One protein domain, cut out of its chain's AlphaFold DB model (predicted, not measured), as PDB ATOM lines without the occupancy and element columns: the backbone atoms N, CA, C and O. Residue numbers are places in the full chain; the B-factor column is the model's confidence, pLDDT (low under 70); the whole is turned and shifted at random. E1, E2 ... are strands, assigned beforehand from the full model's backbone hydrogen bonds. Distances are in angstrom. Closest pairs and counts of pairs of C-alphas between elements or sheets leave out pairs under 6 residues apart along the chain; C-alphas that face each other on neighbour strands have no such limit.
ATOM      1  N   ARG A   2     -20.556   5.335 -33.137       72.25
ATOM      2  CA  ARG A   2     -19.245   5.997 -33.083       72.25
ATOM      3  C   ARG A   2     -18.376   5.243 -32.076       72.25
ATOM      4  O   ARG A   2     -18.876   4.885 -31.014       72.25
ATOM      5  N   ALA A   3     -17.120   4.971 -32.419       83.62
ATOM      6  CA  ALA A   3     -16.183   4.395 -31.462       83.62
ATOM      7  C   ALA A   3     -15.968   5.379 -30.301       83.62
ATOM      8  O   ALA A   3     -15.822   6.583 -30.534       83.62
ATOM      9  N   GLY A   4     -15.964   4.866 -29.072       89.25
ATOM     10  CA  GLY A   4     -15.501   5.630 -27.919       89.25
ATOM     11  C   GLY A   4     -13.988   5.814 -27.965       89.25
ATOM     12  O   GLY A   4     -13.282   5.083 -28.659       89.25
ATOM     13  N   SER A   5     -13.483   6.786 -27.217       91.25
ATOM     14  CA  SER A   5     -12.048   7.033 -27.090       91.25
ATOM     15  C   SER A   5     -11.659   7.196 -25.631       91.25
ATOM     16  O   SER A   5     -12.374   7.853 -24.873       91.25
ATOM     17  N   VAL A   6     -10.491   6.667 -25.282       90.88
ATOM     18  CA  VAL A   6      -9.836   6.894 -23.995       90.88
ATOM     19  C   VAL A   6      -8.530   7.624 -24.263       90.88
ATOM     20  O   VAL A   6      -7.755   7.214 -25.126       90.88
ATOM     21  N   VAL A   7      -8.297   8.705 -23.529       93.69
ATOM     22  CA  VAL A   7      -7.039   9.448 -23.546       93.69
ATOM     23  C   VAL A   7      -6.422   9.346 -22.161       93.69
ATOM     24  O   VAL A   7      -7.062   9.702 -21.173       93.69
ATOM     25  N   LEU A   8      -5.179   8.872 -22.108       93.81
ATOM     26  CA  LEU A   8      -4.337   8.907 -20.921       93.81
ATOM     27  C   LEU A   8      -3.245   9.951 -21.141       93.81
ATOM     28  O   LEU A   8      -2.434   9.823 -22.058       93.81
ATOM     29  N   MET A   9      -3.218  10.969 -20.293       95.12
ATOM     30  CA  MET A   9      -2.128  11.938 -20.246       95.12
ATOM     31  C   MET A   9      -1.339  11.716 -18.966       95.12
ATOM     32  O   MET A   9      -1.918  11.624 -17.885       95.12
ATOM     33  N   VAL A  10      -0.018  11.646 -19.098       92.31
ATOM     34  CA  VAL A  10       0.899  11.470 -17.972       92.31
ATOM     35  C   VAL A  10       1.835  12.663 -17.925       92.31
ATOM     36  O   VAL A  10       2.413  13.048 -18.943       92.31
ATOM     37  N   LYS A  11       1.982  13.253 -16.743       92.44
ATOM     38  CA  LYS A  11       2.963  14.304 -16.477       92.44
ATOM     39  C   LYS A  11       3.802  13.898 -15.281       92.44
ATOM     40  O   LYS A  11       3.250  13.486 -14.268       92.44
ATOM     41  N   ALA A  12       5.113  14.045 -15.411       89.88
ATOM     42  CA  ALA A  12       6.054  13.911 -14.312       89.88
ATOM     43  C   ALA A  12       6.625  15.291 -13.997       89.88
ATOM     44  O   ALA A  12       6.990  16.025 -14.919       89.88
ATOM     45  N   TYR A  13       6.695  15.651 -12.725       88.81
ATOM     46  CA  TYR A  13       7.325  16.896 -12.305       88.81
ATOM     47  C   TYR A  13       7.956  16.738 -10.926       88.81
ATOM     48  O   TYR A  13       7.496  15.959 -10.092       88.81
ATOM     49  N   ASN A  14       9.026  17.493 -10.699       90.56
ATOM     50  CA  ASN A  14       9.600  17.632  -9.370       90.56
ATOM     51  C   ASN A  14       8.779  18.656  -8.590       90.56
ATOM     52  O   ASN A  14       8.349  19.669  -9.146       90.56
ATOM     53  N   THR A  15       8.596  18.412  -7.304       88.38
ATOM     54  CA  THR A  15       7.936  19.338  -6.394       88.38
ATOM     55  C   THR A  15       8.665  19.361  -5.056       88.38
ATOM     56  O   THR A  15       9.553  18.550  -4.792       88.38
ATOM     57  N   THR A  16       8.313  20.325  -4.218       90.62
ATOM     58  CA  THR A  16       8.815  20.431  -2.852       90.62
ATOM     59  C   THR A  16       7.639  20.536  -1.906       90.62
ATOM     60  O   THR A  16       6.790  21.410  -2.079       90.62
ATOM     61  N   HIS A  17       7.624  19.685  -0.889       84.56
ATOM     62  CA  HIS A  17       6.631  19.723   0.174       84.56
ATOM     63  C   HIS A  17       7.290  20.179   1.463       84.56
ATOM     64  O   HIS A  17       8.357  19.686   1.830       84.56
ATOM     65  N   THR A  18       6.642  21.109   2.155       90.56
ATOM     66  CA  THR A  18       7.051  21.517   3.496       90.56
ATOM     67  C   THR A  18       6.115  20.865   4.497       90.56
ATOM     68  O   THR A  18       4.907  21.085   4.451       90.56
ATOM     69  N   MET A  19       6.676  20.072   5.403       89.00
ATOM     70  CA  MET A  19       5.954  19.403   6.481       89.00
ATOM     71  C   MET A  19       6.559  19.778   7.829       89.00
ATOM     72  O   MET A  19       7.746  20.092   7.920       89.00
ATOM     73  N   THR A  20       5.755  19.743   8.885       93.56
ATOM     74  CA  THR A  20       6.248  19.970  10.246       93.56
ATOM     75  C   THR A  20       6.609  18.631  10.876       93.56
ATOM     76  O   THR A  20       5.741  17.783  11.045       93.56
ATOM     77  N   VAL A  21       7.872  18.452  11.261       89.69
ATOM     78  CA  VAL A  21       8.365  17.275  11.993       89.69
ATOM     79  C   VAL A  21       8.881  17.755  13.342       89.69
ATOM     80  O   VAL A  21       9.741  18.631  13.399       89.69
ATOM     81  N   ASN A  22       8.337  17.224  14.441       92.69
ATOM     82  CA  ASN A  22       8.711  17.616  15.808       92.69
ATOM     83  C   ASN A  22       8.674  19.144  16.049       92.69
ATOM     84  O   ASN A  22       9.539  19.704  16.720       92.69
ATOM     85  N   GLY A  23       7.693  19.837  15.461       90.62
ATOM     86  CA  GLY A  23       7.535  21.291  15.593       90.62
ATOM     87  C   GLY A  23       8.476  22.141  14.726       90.62
ATOM     88  O   GLY A  23       8.406  23.366  14.792       90.62
ATOM     89  N   GLN A  24       9.326  21.531  13.894       91.62
ATOM     90  CA  GLN A  24      10.185  22.232  12.937       91.62
ATOM     91  C   GLN A  24       9.717  22.005  11.499       91.62
ATOM     92  O   GLN A  24       9.348  20.894  11.123       91.62
ATOM     93  N   ALA A  25       9.752  23.056  10.677       93.00
ATOM     94  CA  ALA A  25       9.449  22.945   9.255       93.00
ATOM     95  C   ALA A  25      10.613  22.270   8.511       93.00
ATOM     96  O   ALA A  25      11.743  22.757   8.532       93.00
ATOM     97  N   VAL A  26      10.319  21.171   7.823       93.44
ATOM     98  CA  VAL A  26      11.245  20.406   6.984       93.44
ATOM     99  C   VAL A  26      10.744  20.458   5.545       93.44
ATOM    100  O   VAL A  26       9.578  20.177   5.278       93.44
ATOM    101  N   THR A  27      11.618  20.831   4.609       92.19
ATOM    102  CA  THR A  27      11.316  20.844   3.168       92.19
ATOM    103  C   THR A  27      11.932  19.623   2.500       92.19
ATOM    104  O   THR A  27      13.135  19.395   2.618       92.19
ATOM    105  N   VAL A  28      11.119  18.857   1.775       89.25
ATOM    106  CA  VAL A  28      11.541  17.646   1.062       89.25
ATOM    107  C   VAL A  28      11.239  17.806  -0.422       89.25
ATOM    108  O   VAL A  28      10.129  18.179  -0.798       89.25
ATOM    109  N   GLY A  29      12.230  17.525  -1.269       85.62
ATOM    110  CA  GLY A  29      12.035  17.417  -2.712       85.62
ATOM    111  C   GLY A  29      11.495  16.037  -3.075       85.62
ATOM    112  O   GLY A  29      12.056  15.027  -2.655       85.62
ATOM    113  N   THR A  30      10.427  15.988  -3.862       83.38
ATOM    114  CA  THR A  30       9.822  14.745  -4.346       83.38
ATOM    115  C   THR A  30       9.623  14.798  -5.858       83.38
ATOM    116  O   THR A  30       9.646  15.867  -6.476       83.38
ATOM    117  N   ALA A  31       9.445  13.628  -6.469       84.50
ATOM    118  CA  ALA A  31       8.974  13.502  -7.841       84.50
ATOM    119  C   ALA A  31       7.522  13.019  -7.812       84.50
ATOM    120  O   ALA A  31       7.207  12.042  -7.134       84.50
ATOM    121  N   GLU A  32       6.648  13.694  -8.549       85.94
ATOM    122  CA  GLU A  32       5.234  13.349  -8.655       85.94
ATOM    123  C   GLU A  32       4.865  12.958 -10.082       85.94
ATOM    124  O   GLU A  32       5.374  13.510 -11.062       85.94
ATOM    125  N   LEU A  33       3.933  12.009 -10.184       84.31
ATOM    126  CA  LEU A  33       3.281  11.621 -11.427       84.31
ATOM    127  C   LEU A  33       1.802  11.986 -11.349       84.31
ATOM    128  O   LEU A  33       1.090  11.555 -10.443       84.31
ATOM    129  N   LYS A  34       1.327  12.737 -12.340       89.00
ATOM    130  CA  LYS A  34      -0.088  13.042 -12.532       89.00
ATOM    131  C   LYS A  34      -0.622  12.292 -13.745       89.00
ATOM    132  O   LYS A  34      -0.049  12.379 -14.832       89.00
ATOM    133  N   PHE A  35      -1.749  11.614 -13.549       91.38
ATOM    134  CA  PHE A  35      -2.487  10.900 -14.585       91.38
ATOM    135  C   PHE A  35      -3.836  11.589 -14.800       91.38
ATOM    136  O   PHE A  35      -4.645  11.660 -13.878       91.38
ATOM    137  N   ASP A  36      -4.089  12.082 -16.011       92.75
ATOM    138  CA  ASP A  36      -5.402  12.580 -16.422       92.75
ATOM    139  C   ASP A  36      -6.019  11.563 -17.397       92.75
ATOM    140  O   ASP A  36      -5.468  11.306 -18.474       92.75
ATOM    141  N   VAL A  37      -7.156  10.971 -17.017       91.12
ATOM    142  CA  VAL A  37      -7.892   9.989 -17.832       91.12
ATOM    143  C   VAL A  37      -9.175  10.629 -18.343       91.12
ATOM    144  O   VAL A  37     -10.039  11.013 -17.558       91.12
ATOM    145  N   VAL A  38      -9.320  10.725 -19.665       92.12
ATOM    146  CA  VAL A  38     -10.517  11.271 -20.318       92.12
ATOM    147  C   VAL A  38     -11.178  10.183 -21.146       92.12
ATOM    148  O   VAL A  38     -10.539   9.565 -21.996       92.12
ATOM    149  N   ILE A  39     -12.473   9.969 -20.923       90.69
ATOM    150  CA  ILE A  39     -13.272   8.971 -21.636       90.69
ATOM    151  C   ILE A  39     -14.396   9.692 -22.370       90.69
ATOM    152  O   ILE A  39     -15.240  10.331 -21.749       90.69
ATOM    153  N   ASN A  40     -14.415   9.571 -23.698       90.38
ATOM    154  CA  ASN A  40     -15.396  10.222 -24.560       90.38
ATOM    155  C   ASN A  40     -16.186   9.195 -25.363       90.38
ATOM    156  O   ASN A  40     -15.616   8.272 -25.947       90.38
ATOM    157  N   SER A  41     -17.502   9.403 -25.436       89.62
ATOM    158  CA  SER A  41     -18.423   8.608 -26.261       89.62
ATOM    159  C   SER A  41     -18.295   7.091 -26.042       89.62
ATOM    160  O   SER A  41     -18.381   6.329 -27.002       89.62
ATOM    161  N   TRP A  42     -18.070   6.651 -24.795       88.25
ATOM    162  CA  TRP A  42     -17.963   5.224 -24.484       88.25
ATOM    163  C   TRP A  42     -19.256   4.496 -24.884       88.25
ATOM    164  O   TRP A  42     -20.340   4.922 -24.473       88.25
ATOM    165  N   PRO A  43     -19.178   3.428 -25.695       88.19
ATOM    166  CA  PRO A  43     -20.359   2.748 -26.201       88.19
ATOM    167  C   PRO A  43     -20.898   1.787 -25.138       88.19
ATOM    168  O   PRO A  43     -20.709   0.576 -25.226       88.19
ATOM    169  N   PHE A  44     -21.552   2.325 -24.109       89.12
ATOM    170  CA  PHE A  44     -22.263   1.498 -23.139       89.12
ATOM    171  C   PHE A  44     -23.312   0.633 -23.844       89.12
ATOM    172  O   PHE A  44     -24.012   1.089 -24.749       89.12
ATOM    173  N   GLN A  45     -23.414  -0.625 -23.421       89.81
ATOM    174  CA  GLN A  45     -24.367  -1.579 -23.977       89.81
ATOM    175  C   GLN A  45     -25.811  -1.180 -23.639       89.81
ATOM    176  O   GLN A  45     -26.723  -1.440 -24.421       89.81
ATOM    177  N   ASN A  46     -26.026  -0.555 -22.477       90.81
ATOM    178  CA  ASN A  46     -27.317  -0.043 -22.031       90.81
ATOM    179  C   ASN A  46     -27.159   1.111 -21.019       90.81
ATOM    180  O   ASN A  46     -26.059   1.441 -20.579       90.81
ATOM    181  N   ALA A  47     -28.288   1.712 -20.637       88.38
ATOM    182  CA  ALA A  47     -28.338   2.869 -19.742       88.38
ATOM    183  C   ALA A  47     -28.003   2.565 -18.268       88.38
ATOM    184  O   ALA A  47     -27.868   3.501 -17.485       88.38
ATOM    185  N   THR A  48     -27.885   1.293 -17.871       93.94
ATOM    186  CA  THR A  48     -27.546   0.908 -16.490       93.94
ATOM    187  C   THR A  48     -26.069   0.578 -16.315       93.94
ATOM    188  O   THR A  48     -25.628   0.323 -15.195       93.94
ATOM    189  N   ASN A  49     -25.279   0.580 -17.394       90.88
ATOM    190  CA  ASN A  49     -23.841   0.409 -17.282       90.88
ATOM    191  C   ASN A  49     -23.191   1.604 -16.567       90.88
ATOM    192  O   ASN A  49     -23.533   2.759 -16.807       90.88
ATOM    193  N   ILE A  50     -22.210   1.300 -15.719       85.75
ATOM    194  CA  ILE A  50     -21.450   2.268 -14.926       85.75
ATOM    195  C   ILE A  50     -19.976   2.163 -15.327       85.75
ATOM    196  O   ILE A  50     -19.482   1.078 -15.634       85.75
ATOM    197  N   LEU A  51     -19.270   3.293 -15.328       85.62
ATOM    198  CA  LEU A  51     -17.820   3.326 -15.486       85.62
ATOM    199  C   LEU A  51     -17.137   3.015 -14.147       85.62
ATOM    200  O   LEU A  51     -17.444   3.652 -13.141       85.62
ATOM    201  N   ALA A  52     -16.170   2.100 -14.148       84.31
ATOM    202  CA  ALA A  52     -15.318   1.820 -12.996       84.31
ATOM    203  C   ALA A  52     -13.841   1.996 -13.368       84.31
ATOM    204  O   ALA A  52     -13.413   1.574 -14.443       84.31
ATOM    205  N   LEU A  53     -13.067   2.602 -12.465       82.12
ATOM    206  CA  LEU A  53     -11.610   2.657 -12.538       82.12
ATOM    207  C   LEU A  53     -11.045   1.782 -11.421       82.12
ATOM    208  O   LEU A  53     -11.276   2.057 -10.247       82.12
ATOM    209  N   GLN A  54     -10.297   0.747 -11.787       83.31
ATOM    210  CA  GLN A  54      -9.535  -0.049 -10.832       83.31
ATOM    211  C   GLN A  54      -8.070   0.369 -10.894       83.31
ATOM    212  O   GLN A  54      -7.451   0.322 -11.957       83.31
ATOM    213  N   VAL A  55      -7.515   0.748  -9.747       80.44
ATOM    214  CA  VAL A  55      -6.093   1.057  -9.594       80.44
ATOM    215  C   VAL A  55      -5.476  -0.023  -8.718       80.44
ATOM    216  O   VAL A  55      -5.892  -0.207  -7.578       80.44
ATOM    217  N   ASN A  56      -4.489  -0.735  -9.254       78.00
ATOM    218  CA  ASN A  56      -3.718  -1.715  -8.499       78.00
ATOM    219  C   ASN A  56      -2.330  -1.129  -8.246       78.00
ATOM    220  O   ASN A  56      -1.580  -0.886  -9.190       78.00
ATOM    221  N   MET A  57      -2.002  -0.893  -6.980       78.94
ATOM    222  CA  MET A  57      -0.680  -0.434  -6.567       78.94
ATOM    223  C   MET A  57       0.051  -1.595  -5.907       78.94
ATOM    224  O   MET A  57      -0.485  -2.237  -5.006       78.94
ATOM    225  N   HIS A  58       1.268  -1.870  -6.363       71.06
ATOM    226  CA  HIS A  58       2.153  -2.844  -5.740       71.06
ATOM    227  C   HIS A  58       3.382  -2.099  -5.224       71.06
ATOM    228  O   HIS A  58       4.147  -1.560  -6.021       71.06
ATOM    229  N   SER A  59       3.546  -2.035  -3.902       63.00
ATOM    230  CA  SER A  59       4.779  -1.528  -3.298       63.00
ATOM    231  C   SER A  59       5.761  -2.685  -3.155       63.00
ATOM    232  O   SER A  59       5.447  -3.675  -2.499       63.00
ATOM    233  N   SER A  60       6.936  -2.578  -3.777       64.88
ATOM    234  CA  SER A  60       8.014  -3.570  -3.657       64.88
ATOM    235  C   SER A  60       9.039  -3.222  -2.572       64.88
ATOM    236  O   SER A  60      10.078  -3.871  -2.492       64.88
ATOM    237  N   SER A  61       8.797  -2.186  -1.766       53.12
ATOM    238  CA  SER A  61       9.756  -1.678  -0.783       53.12
ATOM    239  C   SER A  61       9.087  -1.385   0.553       53.12
ATOM    240  O   SER A  61       7.947  -0.924   0.600       53.12
ATOM    241  N   GLU A  62       9.842  -1.675   1.609       47.28
ATOM    242  CA  GLU A  62       9.610  -1.358   3.015       47.28
ATOM    243  C   GLU A  62       8.798  -0.068   3.199       47.28
ATOM    244  O   GLU A  62       9.125   1.000   2.685       47.28
TER     245      GLU A  62
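Overview. This is residues 2 to 62 of the 72 residues of an uncharacterized protein of Candidatus Bathyarchaeota archaeon (UniProt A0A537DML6). A long two-stranded hairpin, E1 and E2, makes a bent ribbon, and a tail, residues 41 to 62, folds back from the end of E2 toward the ribbon's far end. The tight turn sticks out at one end with residues 20 to 25, and the tail sticks out with residues 45 to 50 and 54 to 62. The printed part has 61 residues with E1 then E2, one antiparallel sheet in the order E1 - E2, all strand and no named helix. The whole is an extended rod, spanning 56 by 23 by 22 A, with a radius of gyration of the C-alphas of 19.1 A.

Arrangement. E1, residues 5 to 21, and E2, residues 24 to 40, are a hairpin of antiparallel neighbours, with 167 degrees between their directions. N 5 and O 40, 2.9 A apart, and N 24 and O 21, 3.0 A apart, are within hydrogen-bond range. E1 bends by 61 degrees at residue 14, and E2 by 60 degrees at residue 29.

Along the chain. E1 begins at C-alpha 5 (-12.048, 7.033, -27.090) and is 45.3 A long. E2 is 47.0 A long and ends at C-alpha 40 (-15.396, 10.222, -24.560).

Size, cuts and confidence. The two farthest C-alphas, of Arg 2 and Gly 23, are 57.6 A apart. The printed part has no cut. Residues 59 to 62 have pLDDT under 70.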